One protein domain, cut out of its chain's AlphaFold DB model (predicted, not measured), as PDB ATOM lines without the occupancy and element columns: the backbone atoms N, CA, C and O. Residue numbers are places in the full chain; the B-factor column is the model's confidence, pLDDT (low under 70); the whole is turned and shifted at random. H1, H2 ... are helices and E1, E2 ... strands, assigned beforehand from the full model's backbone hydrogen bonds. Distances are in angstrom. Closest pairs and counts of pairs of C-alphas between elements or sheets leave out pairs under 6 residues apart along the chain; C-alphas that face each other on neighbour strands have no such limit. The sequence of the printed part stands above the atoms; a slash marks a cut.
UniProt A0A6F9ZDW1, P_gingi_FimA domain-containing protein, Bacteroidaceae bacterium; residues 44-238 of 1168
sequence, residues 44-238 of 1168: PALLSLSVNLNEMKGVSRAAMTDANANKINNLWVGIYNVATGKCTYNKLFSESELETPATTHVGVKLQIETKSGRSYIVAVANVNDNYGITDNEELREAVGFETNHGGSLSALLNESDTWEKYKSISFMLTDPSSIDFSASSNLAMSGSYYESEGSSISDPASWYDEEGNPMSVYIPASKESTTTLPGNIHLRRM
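AT A GLANCE: This is residues 44 to 238 of the 1168 residues of the protein "P_gingi_FimA domain-containing protein" of Bacteroidaceae bacterium (UniProt A0A6F9ZDW1). One strongly twisted sheet of eight strands, E1, E2, E3, E4, E5, E8, E9 and E10, wraps round into a nearly closed barrel, with its edge strands E3 and E4 close together but not paired. Helices H4 and H5 pack over E2 on the outside, and beyond them come H3 and the two-stranded antiparallel sheet E6 E7. The 195 printed residues, of mixed class, hold six named helices and ten named strands in the order E1 H1 E2 E3 H2 E4 E5 E6 H3 H4 H5 E7 E8 H6 E9 E10. The large sheet is branched at E5, and its pairs are antiparallel but for E1 and E10, which are parallel. The whole is compact, with a radius of gyration of the C-alphas of 16.8 A and spans of 49 by 42 by 36 A.

HOW THE PARTS SIT: Start at E5, residues 117 to 125: E2, residues 74 to 81, lies on one side of it, and E8, residues 189 to 194, and E9, residues 217 to 219, on the other side. Look there for N 78 and O 122 at 2.9 A, N 123 and O 191 at 2.9 A, and N 119 and O 217 at 2.8 A, within hydrogen-bond range. E2 forms a hairpin with E3, residues 87 to 94, with N 77 and O 91 at 2.9 A. E10, residues 222 to 237, bends by 102 degrees at residue 225; it is the antiparallel neighbour of E8, with N 234 and O 192 within hydrogen-bond range at 2.9 A, and the parallel neighbour of E1, residues 44 to 53, with N 48 and O 227 within hydrogen-bond range at 2.8 A. On the other side of E1 find E4, residues 108 to 115, with N 47 and O 112 at 2.9 A. The closest C-alphas of E3 and E4, Tyr 89 and Thr 114, are 5.6 A apart. H4, residues 153 to 158, is on the sheet at a height of 9.4 A, slantwise to E2 at 37 degrees on the local plane. H5, residues 163 to 167, is on the same face, and H2, residues 95 to 98, on the opposite face. H3, residues 137 to 143, touches H4 about perpendicular, at 83 degrees, with the C-alphas of Val 143 and Ala 155 closest at 6.3 A. In E6, residues 131 to 134, and E7, residues 169 to 172, N 133 and O 170 are 2.9 A apart. H6, residues 204 to 207, only grazes the large sheet; H1, residues 66 to 69, is not on it. Every O i to N i+4 pair is within hydrogen-bond range in H3, H4 and H5; H1, H2 and H6 are too short for one.

IN THESE COORDINATES: Find C-alpha 44 at (18.485, 17.395, 20.215), from which E1 runs 28.6 A. E5 measures 25.0 A and E2 23.9 A. E10 runs 33.5 A to C-alpha 237 at (25.798, 44.368, 3.757).

THE WHOLE: The C-alphas farthest apart, Ser 177 and Glu 224, are 52.7 A apart. The printed part has no cut; its long links are residues 54 to 65 and 173 to 188. The model's pLDDT is under 70 at residues 53 to 63, 99 to 107, 196 to 203, 205, and 223 to 224.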
ATOM      1  N   PRO A  44      19.401  16.609  21.044       85.88
ATOM      2  CA  PRO A  44      18.485  17.395  20.215       85.88
ATOM      3  C   PRO A  44      17.946  18.644  20.934       85.88
ATOM      4  O   PRO A  44      17.603  18.585  22.118       85.88
ATOM      5  N   ALA A  45      17.867  19.755  20.204       87.19
ATOM      6  CA  ALA A  45      17.456  21.066  20.692       87.19
ATOM      7  C   ALA A  45      16.482  21.739  19.711       87.19
ATOM      8  O   ALA A  45      16.677  21.666  18.498       87.19
ATOM      9  N   LEU A  46      15.465  22.422  20.238       86.50
ATOM     10  CA  LEU A  46      14.535  23.254  19.472       86.50
ATOM     11  C   LEU A  46      14.740  24.733  19.833       86.50
ATOM     12  O   LEU A  46      14.569  25.122  20.992       86.50
ATOM     13  N   LEU A  47      15.098  25.553  18.845       86.62
ATOM     14  CA  LEU A  47      15.448  26.963  19.007       86.62
ATOM     15  C   LEU A  47      14.468  27.899  18.298       86.62
ATOM     16  O   LEU A  47      14.023  27.617  17.188       86.62
ATOM     17  N   SER A  48      14.220  29.054  18.917       84.50
ATOM     18  CA  SER A  48      13.702  30.248  18.251       84.50
ATOM     19  C   SER A  48      14.831  31.268  18.142       84.50
ATOM     20  O   SER A  48      15.307  31.759  19.169       84.50
ATOM     21  N   LEU A  49      15.232  31.607  16.917       82.44
ATOM     22  CA  LEU A  49      16.201  32.671  16.642       82.44
ATOM     23  C   LEU A  49      15.506  33.897  16.068       82.44
ATOM     24  O   LEU A  49      14.540  33.758  15.323       82.44
ATOM     25  N   SER A  50      16.030  35.073  16.398       80.75
ATOM     26  CA  SER A  50      15.600  36.346  15.825       80.75
ATOM     27  C   SER A  50      16.675  36.880  14.880       80.75
ATOM     28  O   SER A  50      17.863  36.812  15.196       80.75
ATOM     29  N   VAL A  51      16.275  37.422  13.732       75.38
ATOM     30  CA  VAL A  51      17.178  38.113  12.794       75.38
ATOM     31  C   VAL A  51      16.965  39.620  12.908       75.38
ATOM     32  O   VAL A  51      15.830  40.081  13.060       75.38
ATOM     33  N   ASN A  52      18.056  40.380  12.863       74.38
ATOM     34  CA  ASN A  52      18.052  41.834  12.855       74.38
ATOM     35  C   ASN A  52      18.942  42.357  11.715       74.38
ATOM     36  O   ASN A  52      20.098  41.950  11.569       74.38
ATOM     37  N   LEU A  53      18.399  43.272  10.915       66.75
ATOM     38  CA  LEU A  53      19.160  44.040   9.939       66.75
ATOM     39  C   LEU A  53      19.774  45.252  10.634       66.75
ATOM     40  O   LEU A  53      19.056  46.113  11.144       66.75
ATOM     41  N   ASN A  54      21.100  45.359  10.621       61.28
ATOM     42  CA  ASN A  54      21.735  46.571  11.121       61.28
ATOM     43  C   ASN A  54      21.483  47.736  10.154       61.28
ATOM     44  O   ASN A  54      21.659  47.607   8.934       61.28
ATOM     45  N   GLU A  55      21.102  48.890  10.706       58.53
ATOM     46  CA  GLU A  55      20.890  50.105   9.923       58.53
ATOM     47  C   GLU A  55      22.171  50.503   9.182       58.53
ATOM     48  O   GLU A  55      23.242  50.632   9.771       58.53
ATOM     49  N   MET A  56      22.039  50.780   7.887       55.00
ATOM     50  CA  MET A  56      23.026  51.538   7.122       55.00
ATOM     51  C   MET A  56      22.528  52.988   7.068       55.00
ATOM     52  O   MET A  56      22.042  53.431   6.032       55.00
ATOM     53  N   LYS A  57      22.519  53.692   8.210       45.97
ATOM     54  CA  LYS A  57      21.814  54.983   8.390       45.97
ATOM     55  C   LYS A  57      21.999  55.967   7.221       45.97
ATOM     56  O   LYS A  57      23.124  56.190   6.791       45.97
ATOM     57  N   GLY A  58      20.904  56.600   6.782       44.84
ATOM     58  CA  GLY A  58      20.879  57.792   5.915       44.84
ATOM     59  C   GLY A  58      20.605  57.529   4.431       44.84
ATOM     60  O   GLY A  58      21.008  56.503   3.911       44.84
ATOM     61  N   VAL A  59      19.963  58.451   3.712       37.31
ATOM     62  CA  VAL A  59      19.686  58.305   2.267       37.31
ATOM     63  C   VAL A  59      20.014  59.617   1.567       37.31
ATOM     64  O   VAL A  59      19.497  60.662   1.948       37.31
ATOM     65  N   SER A  60      20.847  59.574   0.527       41.47
ATOM     66  CA  SER A  60      20.999  60.682  -0.425       41.47
ATOM     67  C   SER A  60      20.228  60.352  -1.711       41.47
ATOM     68  O   SER A  60      19.964  59.184  -1.971       41.47
ATOM     69  N   ARG A  61      19.834  61.344  -2.523       37.66
ATOM     70  CA  ARG A  61      18.952  61.123  -3.697       37.66
ATOM     71  C   ARG A  61      19.507  60.153  -4.759       37.66
ATOM     72  O   ARG A  61      18.706  59.616  -5.512       37.66
ATOM     73  N   ALA A  62      20.826  59.962  -4.817       47.94
ATOM     74  CA  ALA A  62      21.509  59.024  -5.718       47.94
ATOM     75  C   ALA A  62      21.802  57.658  -5.063       47.94
ATOM     76  O   ALA A  62      22.078  56.677  -5.747       47.94
ATOM     77  N   ALA A  63      21.697  57.573  -3.733       63.25
ATOM     78  CA  ALA A  63      21.925  56.334  -3.007       63.25
ATOM     79  C   ALA A  63      20.749  55.364  -3.192       63.25
ATOM     80  O   ALA A  63      19.593  55.768  -3.340       63.25
ATOM     81  N   MET A  64      21.054  54.072  -3.103       72.88
ATOM     82  CA  MET A  64      20.063  53.008  -3.027       72.88
ATOM     83  C   MET A  64      19.022  53.325  -1.943       72.88
ATOM     84  O   MET A  64      19.360  53.768  -0.841       72.88
ATOM     85  N   THR A  65      17.748  53.080  -2.251       71.81
ATOM     86  CA  THR A  65      16.650  53.308  -1.301       71.81
ATOM     87  C   THR A  65      16.742  52.359  -0.107       71.81
ATOM     88  O   THR A  65      17.175  51.218  -0.257       71.81
ATOM     89  N   ASP A  66      16.258  52.774   1.068       72.44
ATOM     90  CA  ASP A  66      16.230  51.900   2.252       72.44
ATOM     91  C   ASP A  66      15.447  50.603   2.003       72.44
ATOM     92  O   ASP A  66      15.822  49.548   2.506       72.44
ATOM     93  N   ALA A  67      14.383  50.655   1.195       71.50
ATOM     94  CA  ALA A  67      13.605  49.472   0.836       71.50
ATOM     95  C   ALA A  67      14.455  48.442   0.077       71.50
ATOM     96  O   ALA A  67      14.474  47.273   0.451       71.50
ATOM     97  N   ASN A  68      15.202  48.886  -0.937       75.19
ATOM     98  CA  ASN A  68      16.108  48.025  -1.697       75.19
ATOM     99  C   ASN A  68      17.285  47.555  -0.843       75.19
ATOM    100  O   ASN A  68      17.612  46.369  -0.833       75.19
ATOM    101  N   ALA A  69      17.872  48.471  -0.071       76.69
ATOM    102  CA  ALA A  69      18.987  48.176   0.807       76.69
ATOM    103  C   ALA A  69      18.626  47.082   1.808       76.69
ATOM    104  O   ALA A  69      19.466  46.236   2.103       76.69
ATOM    105  N   ASN A  70      17.424  47.125   2.386       77.69
ATOM    106  CA  ASN A  70      16.966  46.226   3.447       77.69
ATOM    107  C   ASN A  70      16.317  44.933   2.929       77.69
ATOM    108  O   ASN A  70      15.936  44.104   3.749       77.69
ATOM    109  N   LYS A  71      16.172  44.734   1.614       78.75
ATOM    110  CA  LYS A  71      15.421  43.594   1.078       78.75
ATOM    111  C   LYS A  71      16.150  42.260   1.299       78.75
ATOM    112  O   LYS A  71      17.309  42.107   0.907       78.75
ATOM    113  N   ILE A  72      15.449  41.281   1.882       81.31
ATOM    114  CA  ILE A  72      15.890  39.882   2.001       81.31
ATOM    115  C   ILE A  72      14.956  38.994   1.166       81.31
ATOM    116  O   ILE A  72      13.849  38.673   1.590       81.31
ATOM    117  N   ASN A  73      15.422  38.565  -0.007       80.12
ATOM    118  CA  ASN A  73      14.711  37.646  -0.905       80.12
ATOM    119  C   ASN A  73      14.813  36.183  -0.422       80.12
ATOM    120  O   ASN A  73      13.950  35.350  -0.689       80.12
ATOM    121  N   ASN A  74      15.897  35.835   0.269       86.38
ATOM    122  CA  ASN A  74      16.105  34.525   0.885       86.38
ATOM    123  C   ASN A  74      17.200  34.620   1.960       86.38
ATOM    124  O   ASN A  74      18.003  35.553   1.955       86.38
ATOM    125  N   LEU A  75      17.216  33.670   2.896       90.25
ATOM    126  CA  LEU A  75      18.151  33.661   4.023       90.25
ATOM    127  C   LEU A  75      18.664  32.247   4.290       90.25
ATOM    128  O   LEU A  75      17.894  31.365   4.655       90.25
ATOM    129  N   TRP A  76      19.966  32.034   4.156       94.88
ATOM    130  CA  TRP A  76      20.635  30.828   4.626       94.88
ATOM    131  C   TRP A  76      21.073  31.000   6.082       94.88
ATOM    132  O   TRP A  76      21.598  32.051   6.447       94.88
ATOM    133  N   VAL A  77      20.878  29.976   6.913       93.81
ATOM    134  CA  VAL A  77      21.327  29.941   8.315       93.81
ATOM    135  C   VAL A  77      22.153  28.687   8.552       93.81
ATOM    136  O   VAL A  77      21.716  27.601   8.174       93.81
ATOM    137  N   GLY A  78      23.296  28.832   9.227       95.31
ATOM    138  CA  GLY A  78      24.188  27.743   9.624       95.31
ATOM    139  C   GLY A  78      24.507  27.769  11.122       95.31
ATOM    140  O   GLY A  78      24.711  28.834  11.709       95.31
ATOM    141  N   ILE A  79      24.555  26.592  11.752       95.94
ATOM    142  CA  ILE A  79      24.956  26.405  13.154       95.94
ATOM    143  C   ILE A  79      26.106  25.403  13.209       95.94
ATOM    144  O   ILE A  79      25.980  24.277  12.725       95.94
ATOM    145  N   TYR A  80      27.212  25.803  13.833       96.69
ATOM    146  CA  TYR A  80      28.436  25.012  13.934       96.69
ATOM    147  C   TYR A  80      28.804  24.797  15.393       96.69
ATOM    148  O   TYR A  80      28.897  25.750  16.162       96.69
ATOM    149  N   ASN A  81      29.026  23.549  15.793       94.81
ATOM    150  CA  ASN A  81      29.461  23.242  17.150       94.81
ATOM    151  C   ASN A  81      30.940  23.624  17.336       94.81
ATOM    152  O   ASN A  81      31.787  23.177  16.567       94.81
ATOM    153  N   VAL A  82      31.253  24.399  18.379       93.50
ATOM    154  CA  VAL A  82      32.604  24.945  18.617       93.50
ATOM    155  C   VAL A  82      33.630  23.839  18.871       93.50
ATOM    156  O   VAL A  82      34.744  23.902  18.368       93.50
ATOM    157  N   ALA A  83      33.264  22.797  19.623       89.56
ATOM    158  CA  ALA A  83      34.206  21.747  20.013       89.56
ATOM    159  C   ALA A  83      34.590  20.812  18.854       89.56
ATOM    160  O   ALA A  83      35.706  20.298  18.810       89.56
ATOM    161  N   THR A  84      33.660  20.553  17.931       92.00
ATOM    162  CA  THR A  84      33.849  19.591  16.830       92.00
ATOM    163  C   THR A  84      34.050  20.241  15.466       92.00
ATOM    164  O   THR A  84      34.425  19.543  14.526       92.00
ATOM    165  N   GLY A  85      33.736  21.531  15.326       92.69
ATOM    166  CA  GLY A  85      33.721  22.255  14.054       92.69
ATOM    167  C   GLY A  85      32.633  21.796  13.077       92.69
ATOM    168  O   GLY A  85      32.555  22.325  11.972       92.69
ATOM    169  N   LYS A  86      31.792  20.815  13.434       95.75
ATOM    170  CA  LYS A  86      30.782  20.245  12.533       95.75
ATOM    171  C   LYS A  86      29.523  21.099  12.485       95.75
ATOM    172  O   LYS A  86      29.047  21.571  13.520       95.75
ATOM    173  N   CYS A  87      28.942  21.209  11.294       95.69
ATOM    174  CA  CYS A  87      27.612  21.766  11.105       95.69
ATOM    175  C   CYS A  87      26.574  20.876  11.810       95.69
ATOM    176  O   CYS A  87      26.505  19.661  11.592       95.69
ATOM    177  N   THR A  88      25.781  21.465  12.701       94.06
ATOM    178  CA  THR A  88      24.668  20.793  13.387       94.06
ATOM    179  C   THR A  88      23.323  21.105  12.743       94.06
ATOM    180  O   THR A  88      22.379  20.339  12.944       94.06
ATOM    181  N   TYR A  89      23.253  22.185  11.963       94.44
ATOM    182  CA  TYR A  89      22.087  22.611  11.200       94.44
ATOM    183  C   TYR A  89      22.500  23.567  10.078       94.44
ATOM    184  O   TYR A  89      23.252  24.509  10.331       94.44
ATOM    185  N   ASN A  90      21.945  23.381   8.880       93.94
ATOM    186  CA  ASN A  90      21.874  24.428   7.872       93.94
ATOM    187  C   ASN A  90      20.517  24.383   7.148       93.94
ATOM    188  O   ASN A  90      19.893  23.322   7.059       93.94
ATOM    189  N   LYS A  91      20.029  25.537   6.687       92.50
ATOM    190  CA  LYS A  91      18.830  25.637   5.839       92.50
ATOM    191  C   LYS A  91      18.813  26.964   5.085       92.50
ATOM    192  O   LYS A  91      19.118  28.003   5.666       92.50
ATOM    193  N   LEU A  92      18.371  26.926   3.828       91.94
ATOM    194  CA  LEU A  92      17.951  28.098   3.062       91.94
ATOM    195  C   LEU A  92      16.437  28.314   3.214       91.94
ATOM    196  O   LEU A  92      15.646  27.435   2.880       91.94
ATOM    197  N   PHE A  93      16.047  29.477   3.725       88.62
ATOM    198  CA  PHE A  93      14.662  29.923   3.846       88.62
ATOM    199  C   PHE A  93      14.301  30.819   2.656       88.62
ATOM    200  O   PHE A  93      15.021  31.771   2.348       88.62
ATOM    201  N   SER A  94      13.180  30.525   2.000       84.12
ATOM    202  CA  SER A  94      12.585  31.389   0.973       84.12
ATOM    203  C   SER A  94      11.930  32.631   1.586       84.12
ATOM    204  O   SER A  94      11.555  32.612   2.757       84.12
ATOM    205  N   GLU A  95      11.708  33.685   0.792       76.19
ATOM    206  CA  GLU A  95      10.972  34.889   1.226       76.19
ATOM    207  C   GLU A  95       9.639  34.542   1.911       76.19
ATOM    208  O   GLU A  95       9.312  35.071   2.971       76.19
ATOM    209  N   SER A  96       8.902  33.577   1.349       74.88
ATOM    210  CA  SER A  96       7.606  33.136   1.878       74.88
ATOM    211  C   SER A  96       7.681  32.476   3.261       74.88
ATOM    212  O   SER A  96       6.701  32.508   4.002       74.88
ATOM    213  N   GLU A  97       8.834  31.908   3.630       77.50
ATOM    214  CA  GLU A  97       9.064  31.260   4.927       77.50
ATOM    215  C   GLU A  97       9.522  32.242   6.021       77.50
ATOM    216  O   GLU A  97       9.553  31.867   7.191       77.50
ATOM    217  N   LEU A  98       9.875  33.488   5.676       76.12
ATOM    218  CA  LEU A  98      10.398  34.492   6.619       76.12
ATOM    219  C   LEU A  98       9.303  35.325   7.330       76.12
ATOM    220  O   LEU A  98       9.641  36.232   8.090       76.12
ATOM    221  N   GLU A  99       8.014  35.037   7.092       60.31
ATOM    222  CA  GLU A  99       6.810  35.564   7.784       60.31
ATOM    223  C   GLU A  99       6.909  37.013   8.349       60.31
ATOM    224  O   GLU A  99       6.588  37.259   9.514       60.31
ATOM    225  N   THR A 100       7.339  38.012   7.562       56.88
ATOM    226  CA  THR A 100       7.468  39.416   8.025       56.88
ATOM    227  C   THR A 100       7.064  40.460   6.970       56.88
ATOM    228  O   THR A 100       6.997  40.144   5.783       56.88
ATOM    229  N   PRO A 101       6.765  41.719   7.367       50.88
ATOM    230  CA  PRO A 101       6.603  42.826   6.425       50.88
ATOM    231  C   PRO A 101       7.928  43.115   5.704       50.88
ATOM    232  O   PRO A 101       8.952  43.325   6.354       50.88
ATOM    233  N   ALA A 102       7.868  43.166   4.374       49.50
ATOM    234  CA  ALA A 102       8.976  43.142   3.412       49.50
ATOM    235  C   ALA A 102      10.054  44.253   3.501       49.50
ATOM    236  O   ALA A 102      10.835  44.402   2.568       49.50
ATOM    237  N   THR A 103      10.096  45.083   4.549       48.88
ATOM    238  CA  THR A 103      10.907  46.320   4.543       48.88
ATOM    239  C   THR A 103      11.810  46.550   5.750       48.88
ATOM    240  O   THR A 103      12.681  47.414   5.670       48.88
ATOM    241  N   THR A 104      11.651  45.818   6.858       54.00
ATOM    242  CA  THR A 104      12.491  46.037   8.055       54.00
ATOM    243  C   THR A 104      13.178  44.778   8.570       54.00
ATOM    244  O   THR A 104      14.221  44.902   9.203       54.00
ATOM    245  N   HIS A 105      12.615  43.584   8.321       57.38
ATOM    246  CA  HIS A 105      13.087  42.279   8.825       57.38
ATOM    247  C   HIS A 105      13.522  42.272  10.309       57.38
ATOM    248  O   HIS A 105      14.306  41.425  10.733       57.38
ATOM    249  N   VAL A 106      12.997  43.193  11.125       58.19
ATOM    250  CA  VAL A 106      13.298  43.267  12.557       58.19
ATOM    251  C   VAL A 106      12.509  42.177  13.274       58.19
ATOM    252  O   VAL A 106      11.278  42.215  13.308       58.19
ATOM    253  N   GLY A 107      13.214  41.223  13.885       58.66
ATOM    254  CA  GLY A 107      12.604  40.210  14.745       58.66
ATOM    255  C   GLY A 107      11.944  39.051  13.995       58.66
ATOM    256  O   GLY A 107      11.000  38.460  14.526       58.66
ATOM    257  N   VAL A 108      12.430  38.713  12.790       70.31
ATOM    258  CA  VAL A 108      12.052  37.477  12.072       70.31
ATOM    259  C   VAL A 108      12.343  36.283  12.974       70.31
ATOM    260  O   VAL A 108      13.499  36.073  13.337       70.31
ATOM    261  N   LYS A 109      11.316  35.504  13.332       75.50
ATOM    262  CA  LYS A 109      11.465  34.337  14.209       75.50
ATOM    263  C   LYS A 109      11.608  33.058  13.401       75.50
ATOM    264  O   LYS A 109      10.657  32.619  12.766       75.50
ATOM    265  N   LEU A 110      12.768  32.421  13.498       82.94
ATOM    266  CA  LEU A 110      13.053  31.143  12.851       82.94
ATOM    267  C   LEU A 110      12.944  30.008  13.869       82.94
ATOM    268  O   LEU A 110      13.580  30.065  14.922       82.94
ATOM    269  N   GLN A 111      12.155  28.980  13.551       84.75
ATOM    270  CA  GLN A 111      12.106  27.734  14.320       84.75
ATOM    271  C   GLN A 111      13.133  26.751  13.758       84.75
ATOM    272  O   GLN A 111      13.072  26.395  12.580       84.75
ATOM    273  N   ILE A 112      14.084  26.332  14.592       88.12
ATOM    274  CA  ILE A 112      15.243  25.539  14.173       88.12
ATOM    275  C   ILE A 112      15.382  24.299  15.053       88.12
ATOM    276  O   ILE A 112      15.532  24.396  16.271       88.12
ATOM    277  N   GLU A 113      15.387  23.130  14.417       89.94
ATOM    278  CA  GLU A 113      15.740  21.855  15.042       89.94
ATOM    279  C   GLU A 113      17.242  21.599  14.865       89.94
ATOM    280  O   GLU A 113      17.721  21.411  13.750       89.94
ATOM    281  N   THR A 114      17.999  21.600  15.962       91.19
ATOM    282  CA  THR A 114      19.464  21.460  15.961       91.19
ATOM    283  C   THR A 114      19.945  20.598  17.140       91.19
ATOM    284  O   THR A 114      19.191  19.784  17.681       91.19
ATOM    285  N   LYS A 115      21.218  20.726  17.532       90.81
ATOM    286  CA  LYS A 115      21.843  20.041  18.669       90.81
ATOM    287  C   LYS A 115      22.325  21.036  19.731       90.81
ATOM    288  O   LYS A 115      22.728  22.147  19.403       90.81
ATOM    289  N   SER A 116      22.310  20.619  20.992       89.31
ATOM    290  CA  SER A 116      22.833  21.361  22.139       89.31
ATOM    291  C   SER A 116      24.359  21.439  22.148       89.31
ATOM    292  O   SER A 116      25.046  20.582  21.586       89.31
ATOM    293  N   GLY A 117      24.893  22.442  22.844       90.06
ATOM    294  CA  GLY A 117      26.327  22.704  22.970       90.06
ATOM    295  C   GLY A 117      26.696  24.147  22.629       90.06
ATOM    296  O   GLY A 117      25.880  24.913  22.108       90.06
ATOM    297  N   ARG A 118      27.946  24.523  22.923       92.31
ATOM    298  CA  ARG A 118      28.508  25.816  22.506       92.31
ATOM    299  C   ARG A 118      28.636  25.843  20.985       92.31
ATOM    300  O   ARG A 118      29.217  24.927  20.403       92.31
ATOM    301  N   SER A 119      28.064  26.865  20.358       94.00
ATOM    302  CA  SER A 119      27.921  26.931  18.905       94.00
ATOM    303  C   SER A 119      28.169  28.332  18.353       94.00
ATOM    304  O   SER A 119      27.859  29.328  19.009       94.00
ATOM    305  N   TYR A 120      28.676  28.386  17.125       94.50
ATOM    306  CA  TYR A 120      28.631  29.558  16.258       94.50
ATOM    307  C   TYR A 120      27.326  29.529  15.460       94.50
ATOM    308  O   TYR A 120      26.941  28.479  14.942       94.50
ATOM    309  N   ILE A 121      26.642  30.667  15.370       93.50
ATOM    310  CA  ILE A 121      25.406  30.824  14.596       93.50
ATOM    311  C   ILE A 121      25.629  31.955  13.598       93.50
ATOM    312  O   ILE A 121      25.922  33.082  14.000       93.50
ATOM    313  N   VAL A 122      25.470  31.649  12.314       94.31
ATOM    314  CA  VAL A 122      25.725  32.564  11.196       94.31
ATOM    315  C   VAL A 122      24.568  32.550  10.206       94.31
ATOM    316  O   VAL A 122      23.817  31.572  10.123       94.31
ATOM    317  N   ALA A 123      24.422  33.628   9.442       92.75
ATOM    318  CA  ALA A 123      23.471  33.688   8.345       92.75
ATOM    319  C   ALA A 123      24.005  34.487   7.157       92.75
ATOM    320  O   ALA A 123      24.815  35.403   7.316       92.75
ATOM    321  N   VAL A 124      23.497  34.146   5.975       94.81
ATOM    322  CA  VAL A 124      23.806  34.810   4.708       94.81
ATOM    323  C   VAL A 124      22.502  35.064   3.960       94.81
ATOM    324  O   VAL A 124      21.742  34.134   3.701       94.81
ATOM    325  N   ALA A 125      22.213  36.321   3.642       90.75
ATOM    326  CA  ALA A 125      21.021  36.714   2.897       90.75
ATOM    327  C   ALA A 125      21.309  36.825   1.396       90.75
ATOM    328  O   ALA A 125      22.434  37.142   1.004       90.75
ATOM    329  N   ASN A 126      20.265  36.647   0.582       88.88
ATOM    330  CA  ASN A 126      20.267  36.874  -0.866       88.88
ATOM    331  C   ASN A 126      21.269  35.978  -1.620       88.88
ATOM    332  O   ASN A 126      22.089  36.462  -2.382       88.88
ATOM    333  N   VAL A 127      21.225  34.660  -1.416       89.50
ATOM    334  CA  VAL A 127      22.238  33.698  -1.895       89.50
ATOM    335  C   VAL A 127      21.970  33.073  -3.268       89.50
ATOM    336  O   VAL A 127      22.907  32.573  -3.883       89.50
ATOM    337  N   ASN A 128      20.722  33.051  -3.753       81.44
ATOM    338  CA  ASN A 128      20.364  32.302  -4.972       81.44
ATOM    339  C   ASN A 128      21.006  32.859  -6.252       81.44
ATOM    340  O   ASN A 128      21.447  32.080  -7.092       81.44
ATOM    341  N   ASP A 129      21.095  34.184  -6.367       74.62
ATOM    342  CA  ASP A 129      21.572  34.881  -7.573       74.62
ATOM    343  C   ASP A 129      22.869  35.664  -7.323       74.62
ATOM    344  O   ASP A 129      23.224  36.574  -8.065       74.62
ATOM    345  N   ASN A 130      23.563  35.314  -6.241       87.19
ATOM    346  CA  ASN A 130      24.861  35.855  -5.871       87.19
ATOM    347  C   ASN A 130      25.921  34.756  -5.983       87.19
ATOM    348  O   ASN A 130      25.627  33.566  -5.828       87.19
ATOM    349  N   TYR A 131      27.158  35.161  -6.252       89.69
ATOM    350  CA  TYR A 131      28.256  34.246  -6.547       89.69
ATOM    351  C   TYR A 131      29.310  34.279  -5.450       89.69
ATOM    352  O   TYR A 131      29.462  35.265  -4.727       89.69
ATOM    353  N   GLY A 132      30.039  33.182  -5.313       92.62
ATOM    354  CA  GLY A 132      31.144  33.091  -4.381       92.62
ATOM    355  C   GLY A 132      32.238  32.158  -4.864       92.62
ATOM    356  O   GLY A 132      32.075  31.398  -5.820       92.62
ATOM    357  N   ILE A 133      33.346  32.222  -4.140       92.94
ATOM    358  CA  ILE A 133      34.514  31.364  -4.297       92.94
ATOM    359  C   ILE A 133      34.828  30.690  -2.964       92.94
ATOM    360  O   ILE A 133      34.317  31.083  -1.910       92.94
ATOM    361  N   THR A 134      35.709  29.699  -2.998       93.12
ATOM    362  CA  THR A 134      36.281  29.098  -1.796       93.12
ATOM    363  C   THR A 134      37.751  28.770  -2.015       93.12
ATOM    364  O   THR A 134      38.115  28.215  -3.051       93.12
ATOM    365  N   ASP A 135      38.580  29.080  -1.015       90.00
ATOM    366  CA  ASP A 135      39.983  28.647  -0.961       90.00
ATOM    367  C   ASP A 135      40.128  27.217  -0.384       90.00
ATOM    368  O   ASP A 135      41.234  26.700  -0.236       90.00
ATOM    369  N   ASN A 136      39.018  26.554  -0.023       93.50
ATOM    370  CA  ASN A 136      39.015  25.178   0.466       93.50
ATOM    371  C   ASN A 136      38.816  24.196  -0.698       93.50
ATOM    372  O   ASN A 136      37.737  24.111  -1.286       93.50
ATOM    373  N   GLU A 137      39.856  23.418  -0.996       92.56
ATOM    374  CA  GLU A 137      39.862  22.454  -2.100       92.56
ATOM    375  C   GLU A 137      38.759  21.392  -1.980       92.56
ATOM    376  O   GLU A 137      38.064  21.132  -2.961       92.56
ATOM    377  N   GLU A 138      38.519  20.848  -0.781       95.25
ATOM    378  CA  GLU A 138      37.463  19.848  -0.566       95.25
ATOM    379  C   GLU A 138      36.064  20.417  -0.845       95.25
ATOM    380  O   GLU A 138      35.213  19.727  -1.408       95.25
ATOM    381  N   LEU A 139      35.805  21.669  -0.450       95.50
ATOM    382  CA  LEU A 139      34.532  22.338  -0.717       95.50
ATOM    383  C   LEU A 139      34.371  22.630  -2.211       95.50
ATOM    384  O   LEU A 139      33.310  22.342  -2.761       95.50
ATOM    385  N   ARG A 140      35.414  23.157  -2.866       93.31
ATOM    386  CA  ARG A 140      35.425  23.427  -4.313       93.31
ATOM    387  C   ARG A 140      35.090  22.166  -5.113       93.31
ATOM    388  O   ARG A 140      34.237  22.208  -5.997       93.31
ATOM    389  N   GLU A 141      35.736  21.050  -4.784       93.31
ATOM    390  CA  GLU A 141      35.485  19.756  -5.424       93.31
ATOM    391  C   GLU A 141      34.062  19.249  -5.162       93.31
ATOM    392  O   GLU A 141      33.418  18.747  -6.082       93.31
ATOM    393  N   ALA A 142      33.545  19.416  -3.938       93.88
ATOM    394  CA  ALA A 142      32.194  18.987  -3.577       93.88
ATOM    395  C   ALA A 142      31.102  19.707  -4.387       93.88
ATOM    396  O   ALA A 142      30.119  19.077  -4.777       93.88
ATOM    397  N   VAL A 143      31.285  20.999  -4.684       93.00
ATOM    398  CA  VAL A 143      30.350  21.776  -5.522       93.00
ATOM    399  C   VAL A 143      30.636  21.668  -7.025       93.00
ATOM    400  O   VAL A 143      29.851  22.161  -7.832       93.00
ATOM    401  N   GLY A 144      31.735  21.014  -7.412       91.31
ATOM    402  CA  GLY A 144      32.119  20.808  -8.808       91.31
ATOM    403  C   GLY A 144      32.587  22.073  -9.529       91.31
ATOM    404  O   GLY A 144      32.411  22.168 -10.741       91.31
ATOM    405  N   PHE A 145      33.146  23.049  -8.810       88.12
ATOM    406  CA  PHE A 145      33.678  24.267  -9.427       88.12
ATOM    407  C   PHE A 145      35.058  24.002 -10.035       88.12
ATOM    408  O   PHE A 145      35.879  23.280  -9.462       88.12
ATOM    409  N   GLU A 146      35.323  24.594 -11.200       82.06
ATOM    410  CA  GLU A 146      36.643  24.527 -11.820       82.06
ATOM    411  C   GLU A 146      37.677  25.310 -10.996       82.06
ATOM    412  O   GLU A 146      37.354  26.168 -10.169       82.06
ATOM    413  N   THR A 147      38.957  25.007 -11.209       75.62
ATOM    414  CA  THR A 147      40.033  25.785 -10.580       75.62
ATOM    415  C   THR A 147      39.947  27.229 -11.092       75.62
ATOM    416  O   THR A 147      39.787  27.438 -12.294       75.62
ATOM    417  N   ASN A 148      39.998  28.205 -10.178       71.69
ATOM    418  CA  ASN A 148      39.920  29.645 -10.462       71.69
ATOM    419  C   ASN A 148      38.579  30.141 -11.072       71.69
ATOM    420  O   ASN A 148      38.544  31.220 -11.659       71.69
ATOM    421  N   HIS A 149      37.470  29.392 -10.925       77.19
ATOM    422  CA  HIS A 149      36.131  29.791 -11.407       77.19
ATOM    423  C   HIS A 149      35.050  29.730 -10.331       77.19
ATOM    424  O   HIS A 149      34.792  28.667  -9.752       77.19
ATOM    425  N   GLY A 150      34.439  30.886 -10.047       82.88
ATOM    426  CA  GLY A 150      33.410  31.010  -9.021       82.88
ATOM    427  C   GLY A 150      32.099  30.369  -9.452       82.88
ATOM    428  O   GLY A 150      31.917  29.952 -10.594       82.88
ATOM    429  N   GLY A 151      31.145  30.307  -8.534       86.62
ATOM    430  CA  GLY A 151      29.825  29.780  -8.854       86.62
ATOM    431  C   GLY A 151      28.778  30.203  -7.841       86.62
ATOM    432  O   GLY A 151      28.993  31.131  -7.060       86.62
ATOM    433  N   SER A 152      27.621  29.541  -7.866       88.81
ATOM    434  CA  SER A 152      26.497  29.911  -7.004       88.81
ATOM    435  C   SER A 152      26.893  29.893  -5.527       88.81
ATOM    436  O   SER A 152      27.330  28.868  -4.995       88.81
ATOM    437  N   LEU A 153      26.656  31.013  -4.843       93.12
ATOM    438  CA  LEU A 153      26.896  31.147  -3.409       93.12
ATOM    439  C   LEU A 153      26.074  30.131  -2.605       93.12
ATOM    440  O   LEU A 153      26.555  29.568  -1.622       93.12
ATOM    441  N   SER A 154      24.848  29.849  -3.052       92.56
ATOM    442  CA  SER A 154      23.966  28.861  -2.426       92.56
ATOM    443  C   SER A 154      24.551  27.439  -2.428       92.56
ATOM    444  O   SER A 154      24.407  26.724  -1.437       92.56
ATOM    445  N   ALA A 155      25.265  27.048  -3.492       93.62
ATOM    446  CA  ALA A 155      25.894  25.732  -3.601       93.62
ATOM    447  C   ALA A 155      27.045  25.580  -2.595       93.62
ATOM    448  O   ALA A 155      27.098  24.588  -1.868       93.62
ATOM    449  N   LEU A 156      27.909  26.599  -2.487       96.19
ATOM    450  CA  LEU A 156      28.996  26.631  -1.500       96.19
ATOM    451  C   LEU A 156      28.463  26.535  -0.066       96.19
ATOM    452  O   LEU A 156      28.983  25.773   0.747       96.19
ATOM    453  N   LEU A 157      27.400  27.279   0.243       97.00
ATOM    454  CA  LEU A 157      26.790  27.268   1.570       97.00
ATOM    455  C   LEU A 157      26.133  25.919   1.901       97.00
ATOM    456  O   LEU A 157      26.235  25.464   3.042       97.00
ATOM    457  N   ASN A 158      25.510  25.250   0.928       94.94
ATOM    458  CA  ASN A 158      24.890  23.937   1.128       94.94
ATOM    459  C   ASN A 158      25.915  22.851   1.502       94.94
ATOM    460  O   ASN A 158      25.653  22.043   2.392       94.94
ATOM    461  N   GLU A 159      27.095  22.877   0.875       96.00
ATOM    462  CA  GLU A 159      28.169  21.893   1.089       96.00
ATOM    463  C   GLU A 159      29.154  22.278   2.218       96.00
ATOM    464  O   GLU A 159      30.119  21.563   2.504       96.00
ATOM    465  N   SER A 160      28.908  23.392   2.917       95.88
ATOM    466  CA  SER A 160      29.740  23.881   4.027       95.88
ATOM    467  C   SER A 160      29.479  23.144   5.357       95.88
ATOM    468  O   SER A 160      29.071  23.717   6.369       95.88
ATOM    469  N   ASP A 161      29.734  21.835   5.378       95.50
ATOM    470  CA  ASP A 161      29.450  20.932   6.510       95.50
ATOM    471  C   ASP A 161      30.363  21.104   7.746       95.50
ATOM    472  O   ASP A 161      30.140  20.482   8.793       95.50
ATOM    473  N   THR A 162      31.361  21.985   7.664       96.88
ATOM    474  CA  THR A 162      32.266  22.346   8.762       96.88
ATOM    475  C   THR A 162      32.482  23.856   8.839       96.88
ATOM    476  O   THR A 162      32.324  24.572   7.850       96.88
ATOM    477  N   TRP A 163      32.869  24.338  10.022       95.31
ATOM    478  CA  TRP A 163      33.165  25.750  10.272       95.31
ATOM    479  C   TRP A 163      34.272  26.277   9.354       95.31
ATOM    480  O   TRP A 163      34.132  27.359   8.794       95.31
ATOM    481  N   GLU A 164      35.320  25.483   9.119       95.00
ATOM    482  CA  GLU A 164      36.422  25.852   8.223       95.00
ATOM    483  C   GLU A 164      35.973  25.978   6.763       95.00
ATOM    484  O   GLU A 164      36.353  26.931   6.081       95.00
ATOM    485  N   LYS A 165      35.096  25.078   6.293       96.69
ATOM    486  CA  LYS A 165      34.500  25.203   4.957       96.69
ATOM    487  C   LYS A 165      33.666  26.474   4.838       96.69
ATOM    488  O   LYS A 165      33.874  27.216   3.887       96.69
ATOM    489  N   TYR A 166      32.799  26.787   5.803       96.19
ATOM    490  CA  TYR A 166      32.045  28.049   5.785       96.19
ATOM    491  C   TYR A 166      32.968  29.270   5.808       96.19
ATOM    492  O   TYR A 166      32.827  30.173   4.983       96.19
ATOM    493  N   LYS A 167      33.957  29.277   6.712       93.50
ATOM    494  CA  LYS A 167      34.942  30.354   6.815       93.50
ATOM    495  C   LYS A 167      35.628  30.593   5.476       93.50
ATOM    496  O   LYS A 167      35.805  31.753   5.121       93.50
ATOM    497  N   SER A 168      35.997  29.547   4.740       94.06
ATOM    498  CA  SER A 168      36.713  29.658   3.461       94.06
ATOM    499  C   SER A 168      35.940  30.341   2.323       94.06
ATOM    500  O   SER A 168      36.533  30.589   1.276       94.06
ATOM    501  N   ILE A 169      34.642  30.615   2.488       95.88
ATOM    502  CA  ILE A 169      33.807  31.185   1.429       95.88
ATOM    503  C   ILE A 169      33.979  32.706   1.363       95.88
ATOM    504  O   ILE A 169      33.808  33.421   2.360       95.88
ATOM    505  N   SER A 170      34.218  33.202   0.151       94.62
ATOM    506  CA  SER A 170      34.200  34.628  -0.173       94.62
ATOM    507  C   SER A 170      33.080  34.934  -1.163       94.62
ATOM    508  O   SER A 170      32.857  34.188  -2.112       94.62
ATOM    509  N   PHE A 171      32.374  36.037  -0.937       93.50
ATOM    510  CA  PHE A 171      31.454  36.630  -1.903       93.50
ATOM    511  C   PHE A 171      32.243  37.249  -3.062       93.50
ATOM    512  O   PHE A 171      33.334  37.764  -2.827       93.50
ATOM    513  N   MET A 172      31.706  37.194  -4.283       89.50
ATOM    514  CA  MET A 172      32.409  37.546  -5.521       89.50
ATOM    515  C   MET A 172      31.565  38.460  -6.420       89.50
ATOM    516  O   MET A 172      30.378  38.201  -6.624       89.50
ATOM    517  N   LEU A 173      32.192  39.488  -7.000       85.38
ATOM    518  CA  LEU A 173      31.633  40.258  -8.115       85.38
ATOM    519  C   LEU A 173      31.832  39.517  -9.434       85.38
ATOM    520  O   LEU A 173      32.910  39.002  -9.717       85.38
ATOM    521  N   THR A 174      30.794  39.506 -10.266       77.44
ATOM    522  CA  THR A 174      30.844  38.948 -11.626       77.44
ATOM    523  C   THR A 174      31.395  39.935 -12.657       77.44
ATOM    524  O   THR A 174      31.719  39.537 -13.773       77.44
ATOM    525  N   ASP A 175      31.515  41.209 -12.283       79.38
ATOM    526  CA  ASP A 175      32.124  42.278 -13.069       79.38
ATOM    527  C   ASP A 175      33.123  43.036 -12.173       79.38
ATOM    528  O   ASP A 175      32.695  43.680 -11.206       79.38
ATOM    529  N   PRO A 176      34.439  42.957 -12.450       81.69
ATOM    530  CA  PRO A 176      35.472  43.590 -11.631       81.69
ATOM    531  C   PRO A 176      35.440  45.126 -11.681       81.69
ATOM    532  O   PRO A 176      35.988  45.769 -10.789       81.69
ATOM    533  N   SER A 177      34.786  45.717 -12.686       84.88
ATOM    534  CA  SER A 177      34.654  47.172 -12.841       84.88
ATOM    535  C   SER A 177      33.415  47.748 -12.139       84.88
ATOM    536  O   SER A 177      33.240  48.969 -12.066       84.88
ATOM    537  N   SER A 178      32.537  46.879 -11.620       85.12
ATOM    538  CA  SER A 178      31.230  47.262 -11.093       85.12
ATOM    539  C   SER A 178      31.330  48.000  -9.759       85.12
ATOM    540  O   SER A 178      31.695  47.430  -8.731       85.12
ATOM    541  N   ILE A 179      30.877  49.252  -9.763       89.25
ATOM    542  CA  ILE A 179      30.839  50.131  -8.587       89.25
ATOM    543  C   ILE A 179      29.454  50.748  -8.323       89.25
ATOM    544  O   ILE A 179      29.302  51.552  -7.403       89.25
ATOM    545  N   ASP A 180      28.427  50.375  -9.094       84.75
ATOM    546  CA  ASP A 180      27.052  50.860  -8.928       84.75
ATOM    547  C   ASP A 180      26.092  49.724  -8.542       84.75
ATOM    548  O   ASP A 180      25.846  48.788  -9.301       84.75
ATOM    549  N   PHE A 181      25.513  49.838  -7.345       80.56
ATOM    550  CA  PHE A 181      24.507  48.916  -6.810       80.56
ATOM    551  C   PHE A 181      23.186  49.636  -6.506       80.56
ATOM    552  O   PHE A 181      22.306  49.061  -5.868       80.56
ATOM    553  N   SER A 182      23.027  50.889  -6.949       75.25
ATOM    554  CA  SER A 182      21.907  51.776  -6.601       75.25
ATOM    555  C   SER A 182      20.530  51.190  -6.945       75.25
ATOM    556  O   SER A 182      19.567  51.370  -6.194       75.25
ATOM    557  N   ALA A 183      20.446  50.439  -8.046       70.44
ATOM    558  CA  ALA A 183      19.231  49.773  -8.510       70.44
ATOM    559  C   ALA A 183      19.054  48.336  -7.979       70.44
ATOM    560  O   ALA A 183      18.007  47.732  -8.210       70.44
ATOM    561  N   SER A 184      20.046  47.777  -7.275       76.19
ATOM    562  CA  SER A 184      19.979  46.398  -6.786       76.19
ATOM    563  C   SER A 184      19.004  46.267  -5.619       76.19
ATOM    564  O   SER A 184      19.004  47.076  -4.697       76.19
ATOM    565  N   SER A 185      18.200  45.204  -5.632       74.56
ATOM    566  CA  SER A 185      17.380  44.771  -4.489       74.56
ATOM    567  C   SER A 185      17.780  43.376  -3.984       74.56
ATOM    568  O   SER A 185      17.030  42.722  -3.261       74.56
ATOM    569  N   ASN A 186      18.969  42.906  -4.375       80.00
ATOM    570  CA  ASN A 186      19.471  41.564  -4.087       80.00
ATOM    571  C   ASN A 186      20.896  41.597  -3.512       80.00
ATOM    572  O   ASN A 186      21.772  40.827  -3.903       80.00
ATOM    573  N   LEU A 187      21.157  42.534  -2.600       85.75
ATOM    574  CA  LEU A 187      22.472  42.666  -1.981       85.75
ATOM    575  C   LEU A 187      22.775  41.481  -1.068       85.75
ATOM    576  O   LEU A 187      22.034  41.250  -0.112       85.75
ATOM    577  N   ALA A 188      23.886  40.786  -1.305       89.19
ATOM    578  CA  ALA A 188      24.392  39.815  -0.348       89.19
ATOM    579  C   ALA A 188      24.633  40.493   1.013       89.19
ATOM    580  O   ALA A 188      25.143  41.620   1.102       89.19
ATOM    581  N   MET A 189      24.258  39.801   2.085       89.81
ATOM    582  CA  MET A 189      24.522  40.231   3.458       89.81
ATOM    583  C   MET A 189      25.015  39.042   4.263       89.81
ATOM    584  O   MET A 189      24.511  37.936   4.084       89.81
ATOM    585  N   SER A 190      25.949  39.270   5.178       91.44
ATOM    586  CA  SER A 190      26.441  38.255   6.108       91.44
ATOM    587  C   SER A 190      26.264  38.725   7.544       91.44
ATOM    588  O   SER A 190      26.248  39.924   7.824       91.44
ATOM    589  N   GLY A 191      26.096  37.791   8.474       88.31
ATOM    590  CA  GLY A 191      25.922  38.139   9.875       88.31
ATOM    591  C   GLY A 191      26.133  36.974  10.820       88.31
ATOM    592  O   GLY A 191      26.080  35.809  10.428       88.31
ATOM    593  N   SER A 192      26.340  37.316  12.087       89.62
ATOM    594  CA  SER A 192      26.528  36.366  13.182       89.62
ATOM    595  C   SER A 192      25.581  36.673  14.338       89.62
ATOM    596  O   SER A 192      25.089  37.797  14.471       89.62
ATOM    597  N   TYR A 193      25.303  35.667  15.163       88.69
ATOM    598  CA  TYR A 193      24.558  35.856  16.403       88.69
ATOM    599  C   TYR A 193      25.377  36.653  17.421       88.69
ATOM    600  O   TYR A 193      26.532  36.325  17.682       88.69
ATOM    601  N   TYR A 194      24.750  37.653  18.034       86.25
ATOM    602  CA  TYR A 194      25.314  38.400  19.151       86.25
ATOM    603  C   TYR A 194      24.218  38.769  20.157       86.25
ATOM    604  O   TYR A 194      23.073  39.056  19.793       86.25
ATOM    605  N   GLU A 195      24.562  38.741  21.443       83.81
ATOM    606  CA  GLU A 195      23.674  39.140  22.534       83.81
ATOM    607  C   GLU A 195      23.942  40.603  22.902       83.81
ATOM    608  O   GLU A 195      24.965  40.931  23.498       83.81
ATOM    609  N   SER A 196      23.032  41.506  22.530       65.88
ATOM    610  CA  SER A 196      23.139  42.927  22.877       65.88
ATOM    611  C   SER A 196      22.482  43.225  24.229       65.88
ATOM    612  O   SER A 196      21.283  42.987  24.399       65.88
ATOM    613  N   GLU A 197      23.208  43.837  25.167       54.31
ATOM    614  CA  GLU A 197      22.607  44.413  26.377       54.31
ATOM    615  C   GLU A 197      21.878  45.735  26.040       54.31
ATOM    616  O   GLU A 197      22.484  46.799  25.933       54.31
ATOM    617  N   GLY A 198      20.551  45.693  25.877       50.66
ATOM    618  CA  GLY A 198      19.721  46.891  25.667       50.66
ATOM    619  C   GLY A 198      19.558  47.327  24.201       50.66
ATOM    620  O   GLY A 198      19.729  46.540  23.278       50.66
ATOM    621  N   SER A 199      19.143  48.581  23.975       40.72
ATOM    622  CA  SER A 199      18.779  49.121  22.649       40.72
ATOM    623  C   SER A 199      19.938  49.752  21.857       40.72
ATOM    624  O   SER A 199      19.698  50.314  20.790       40.72
ATOM    625  N   SER A 200      21.173  49.712  22.366       48.66
ATOM    626  CA  SER A 200      22.373  50.167  21.650       48.66
ATOM    627  C   SER A 200      23.170  48.965  21.151       48.66
ATOM    628  O   SER A 200      23.644  48.164  21.952       48.66
ATOM    629  N   ILE A 201      23.330  48.853  19.835       58.88
ATOM    630  CA  ILE A 201      24.191  47.849  19.206       58.88
ATOM    631  C   ILE A 201      25.654  48.264  19.456       58.88
ATOM    632  O   ILE A 201      26.023  49.397  19.147       58.88
ATOM    633  N   SER A 202      26.461  47.387  20.066       60.12
ATOM    634  CA  SER A 202      27.901  47.615  20.264       60.12
ATOM    635  C   SER A 202      28.648  47.606  18.927       60.12
ATOM    636  O   SER A 202      28.134  47.081  17.938       60.12
ATOM    637  N   ASP A 203      29.854  48.181  18.888       67.00
ATOM    638  CA  ASP A 203      30.733  48.132  17.709       67.00
ATOM    639  C   ASP A 203      30.832  46.686  17.183       67.00
ATOM    640  O   ASP A 203      31.137  45.797  17.986       67.00
ATOM    641  N   PRO A 204      30.579  46.415  15.887       70.44
ATOM    642  CA  PRO A 204      30.688  45.074  15.317       70.44
ATOM    643  C   PRO A 204      32.015  44.361  15.592       70.44
ATOM    644  O   PRO A 204      32.033  43.136  15.660       70.44
ATOM    645  N   ALA A 205      33.107  45.098  15.823       68.88
ATOM    646  CA  ALA A 205      34.381  44.517  16.242       68.88
ATOM    647  C   ALA A 205      34.277  43.725  17.563       68.88
ATOM    648  O   ALA A 205      35.018  42.772  17.766       68.88
ATOM    649  N   SER A 206      33.333  44.075  18.447       71.19
ATOM    650  CA  SER A 206      33.087  43.381  19.724       71.19
ATOM    651  C   SER A 206      32.326  42.057  19.596       71.19
ATOM    652  O   SER A 206      32.165  41.350  20.589       71.19
ATOM    653  N   TRP A 207      31.821  41.720  18.403       79.25
ATOM    654  CA  TRP A 207      31.036  40.495  18.189       79.25
ATOM    655  C   TRP A 207      31.899  39.276  17.894       79.25
ATOM    656  O   TRP A 207      31.379  38.158  17.847       79.25
ATOM    657  N   TYR A 208      33.195  39.494  17.693       82.50
ATOM    658  CA  TYR A 208      34.148  38.474  17.307       82.50
ATOM    659  C   TYR A 208      35.252  38.353  18.361       82.50
ATOM    660  O   TYR A 208      35.573  39.316  19.058       82.50
ATOM    661  N   ASP A 209      35.804  37.152  18.495       81.56
ATOM    662  CA  ASP A 209      36.995  36.904  19.302       81.56
ATOM    663  C   ASP A 209      38.275  37.373  18.581       81.56
ATOM    664  O   ASP A 209      38.241  37.839  17.440       81.56
ATOM    665  N   GLU A 210      39.425  37.252  19.253       73.88
ATOM    666  CA  GLU A 210      40.740  37.621  18.695       73.88
ATOM    667  C   GLU A 210      41.100  36.824  17.422       73.88
ATOM    668  O   GLU A 210      41.948  37.252  16.646       73.88
ATOM    669  N   GLU A 211      40.441  35.687  17.175       73.31
ATOM    670  CA  GLU A 211      40.636  34.827  16.002       73.31
ATOM    671  C   GLU A 211      39.624  35.133  14.873       73.31
ATOM    672  O   GLU A 211      39.622  34.473  13.825       73.31
ATOM    673  N   GLY A 212      38.755  36.133  15.069       74.75
ATOM    674  CA  GLY A 212      37.719  36.551  14.124       74.75
ATOM    675  C   GLY A 212      36.512  35.608  14.048       74.75
ATOM    676  O   GLY A 212      35.699  35.720  13.126       74.75
ATOM    677  N   ASN A 213      36.373  34.660  14.980       86.75
ATOM    678  CA  ASN A 213      35.170  33.838  15.083       86.75
ATOM    679  C   ASN A 213      34.091  34.604  15.859       86.75
ATOM    680  O   ASN A 213      34.410  35.371  16.766       86.75
ATOM    681  N   PRO A 214      32.801  34.411  15.548       88.12
ATOM    682  CA  PRO A 214      31.745  35.068  16.301       88.12
ATOM    683  C   PRO A 214      31.694  34.546  17.737       88.12
ATOM    684  O   PRO A 214      31.975  33.376  17.998       88.12
ATOM    685  N   MET A 215      31.277  35.398  18.670       86.25
ATOM    686  CA  MET A 215      31.077  35.012  20.065       86.25
ATOM    687  C   MET A 215      30.170  33.778  20.167       86.25
ATOM    688  O   MET A 215      29.017  33.785  19.730       86.25
ATOM    689  N   SER A 216      30.693  32.691  20.743       88.94
ATOM    690  CA  SER A 216      29.936  31.441  20.848       88.94
ATOM    691  C   SER A 216      28.760  31.576  21.815       88.94
ATOM    692  O   SER A 216      28.894  32.172  22.884       88.94
ATOM    693  N   VAL A 217      27.639  30.933  21.493       89.69
ATOM    694  CA  VAL A 217      26.463  30.858  22.366       89.69
ATOM    695  C   VAL A 217      26.196  29.417  22.779       89.69
ATOM    696  O   VAL A 217      26.392  28.479  22.004       89.69
ATOM    697  N   TYR A 218      25.758  29.218  24.021       88.94
ATOM    698  CA  TYR A 218      25.376  27.898  24.503       88.94
ATOM    699  C   TYR A 218      23.914  27.584  24.150       88.94
ATOM    700  O   TYR A 218      22.996  28.269  24.597       88.94
ATOM    701  N   ILE A 219      23.695  26.520  23.371       89.50
ATOM    702  CA  ILE A 219      22.363  26.003  23.031       89.50
ATOM    703  C   ILE A 219      21.976  24.915  24.048       89.50
ATOM    704  O   ILE A 219      22.652  23.880  24.108       89.50
ATOM    705  N   PRO A 220      20.900  25.082  24.839       84.50
ATOM    706  CA  PRO A 220      20.472  24.067  25.795       84.50
ATOM    707  C   PRO A 220      19.759  22.895  25.110       84.50
ATOM    708  O   PRO A 220      19.112  23.045  24.076       84.50
ATOM    709  N   ALA A 221      19.858  21.709  25.713       81.44
ATOM    710  CA  ALA A 221      19.130  20.528  25.261       81.44
ATOM    711  C   ALA A 221      17.639  20.667  25.602       81.44
ATOM    712  O   ALA A 221      17.290  20.874  26.762       81.44
ATOM    713  N   SER A 222      16.761  20.538  24.605       72.44
ATOM    714  CA  SER A 222      15.306  20.512  24.799       72.44
ATOM    715  C   SER A 222      14.612  19.968  23.551       72.44
ATOM    716  O   SER A 222      14.782  20.511  22.462       72.44
ATOM    717  N   LYS A 223      13.798  18.917  23.707       62.00
ATOM    718  CA  LYS A 223      12.907  18.405  22.647       62.00
ATOM    719  C   LYS A 223      11.452  18.845  22.791       62.00
ATOM    720  O   LYS A 223      10.708  18.738  21.823       62.00
ATOM    721  N   GLU A 224      11.036  19.271  23.982       64.88
ATOM    722  CA  GLU A 224       9.616  19.488  24.300       64.88
ATOM    723  C   GLU A 224       9.218  20.968  24.348       64.88
ATOM    724  O   GLU A 224       8.040  21.289  24.198       64.88
ATOM    725  N   SER A 225      10.176  21.883  24.526       71.62
ATOM    726  CA  SER A 225       9.928  23.325  24.574       71.62
ATOM    727  C   SER A 225      10.961  24.105  23.763       71.62
ATOM    728  O   SER A 225      12.170  23.917  23.914       71.62
ATOM    729  N   THR A 226      10.480  25.003  22.900       79.75
ATOM    730  CA  THR A 226      11.329  25.921  22.133       79.75
ATOM    731  C   THR A 226      12.087  26.850  23.079       79.75
ATOM    732  O   THR A 226      11.476  27.601  23.842       79.75
ATOM    733  N   THR A 227      13.416  26.848  23.000       82.00
ATOM    734  CA  THR A 227      14.258  27.818  23.712       82.00
ATOM    735  C   THR A 227      14.455  29.059  22.849       82.00
ATOM    736  O   THR A 227      14.837  28.957  21.688       82.00
ATOM    737  N   THR A 228      14.215  30.242  23.413       83.06
ATOM    738  CA  THR A 228      14.530  31.521  22.756       83.06
ATOM    739  C   THR A 228      15.880  32.012  23.260       83.06
ATOM    740  O   THR A 228      16.051  32.159  24.471       83.06
ATOM    741  N   LEU A 229      16.827  32.247  22.352       84.00
ATOM    742  CA  LEU A 229      18.099  32.876  22.709       84.00
ATOM    743  C   LEU A 229      17.903  34.395  22.907       84.00
ATOM    744  O   LEU A 229      17.052  34.981  22.238       84.00
ATOM    745  N   PRO A 230      18.641  35.033  23.832       81.12
ATOM    746  CA  PRO A 230      18.443  36.445  24.195       81.12
ATOM    747  C   PRO A 230      18.893  37.460  23.127       81.12
ATOM    748  O   PRO A 230      18.495  38.622  23.194       81.12
ATOM    749  N   GLY A 231      19.707  37.043  22.155       82.69
ATOM    750  CA  GLY A 231      20.278  37.888  21.105       82.69
ATOM    751  C   GLY A 231      19.619  37.749  19.730       82.69
ATOM    752  O   GLY A 231      18.584  37.099  19.564       82.69
ATOM    753  N   ASN A 232      20.254  38.352  18.723       84.00
ATOM    754  CA  ASN A 232      19.816  38.307  17.325       84.00
ATOM    755  C   ASN A 232      20.972  37.912  16.404       84.00
ATOM    756  O   ASN A 232      22.136  38.106  16.740       84.00
ATOM    757  N   ILE A 233      20.648  37.418  15.210       84.88
ATOM    758  CA  ILE A 233      21.597  37.374  14.096       84.88
ATOM    759  C   ILE A 233      21.661  38.766  13.471       84.88
ATOM    760  O   ILE A 233      20.645  39.268  12.992       84.88
ATOM    761  N   HIS A 234      22.842  39.375  13.474       83.81
ATOM    762  CA  HIS A 234      23.081  40.741  13.015       83.81
ATOM    763  C   HIS A 234      23.644  40.751  11.593       83.81
ATOM    764  O   HIS A 234      24.847  40.588  11.393       83.81
ATOM    765  N   LEU A 235      22.775  40.946  10.600       83.69
ATOM    766  CA  LEU A 235      23.172  41.003   9.191       83.69
ATOM    767  C   LEU A 235      23.795  42.361   8.837       83.69
ATOM    768  O   LEU A 235      23.333  43.423   9.271       83.69
ATOM    769  N   ARG A 236      24.838  42.320   8.008       86.06
ATOM    770  CA  ARG A 236      25.562  43.470   7.463       86.06
ATOM    771  C   ARG A 236      25.736  43.285   5.961       86.06
ATOM    772  O   ARG A 236      26.069  42.199   5.492       86.06
ATOM    773  N   ARG A 237      25.528  44.358   5.201       88.19
ATOM    774  CA  ARG A 237      25.798  44.368   3.757       88.19
ATOM    775  C   ARG A 237      27.289  44.209   3.511       88.19
ATOM    776  O   ARG A 237      28.088  44.767   4.259       88.19
ATOM    777  N   MET A 238      27.639  43.506   2.438       88.38
ATOM    778  CA  MET A 238      29.035  43.289   2.034       88.38
ATOM    779  C   MET A 238      29.696  44.548   1.447       88.38
ATOM    780  O   MET A 238      30.916  44.613   1.345       88.38
TER     781      MET A 238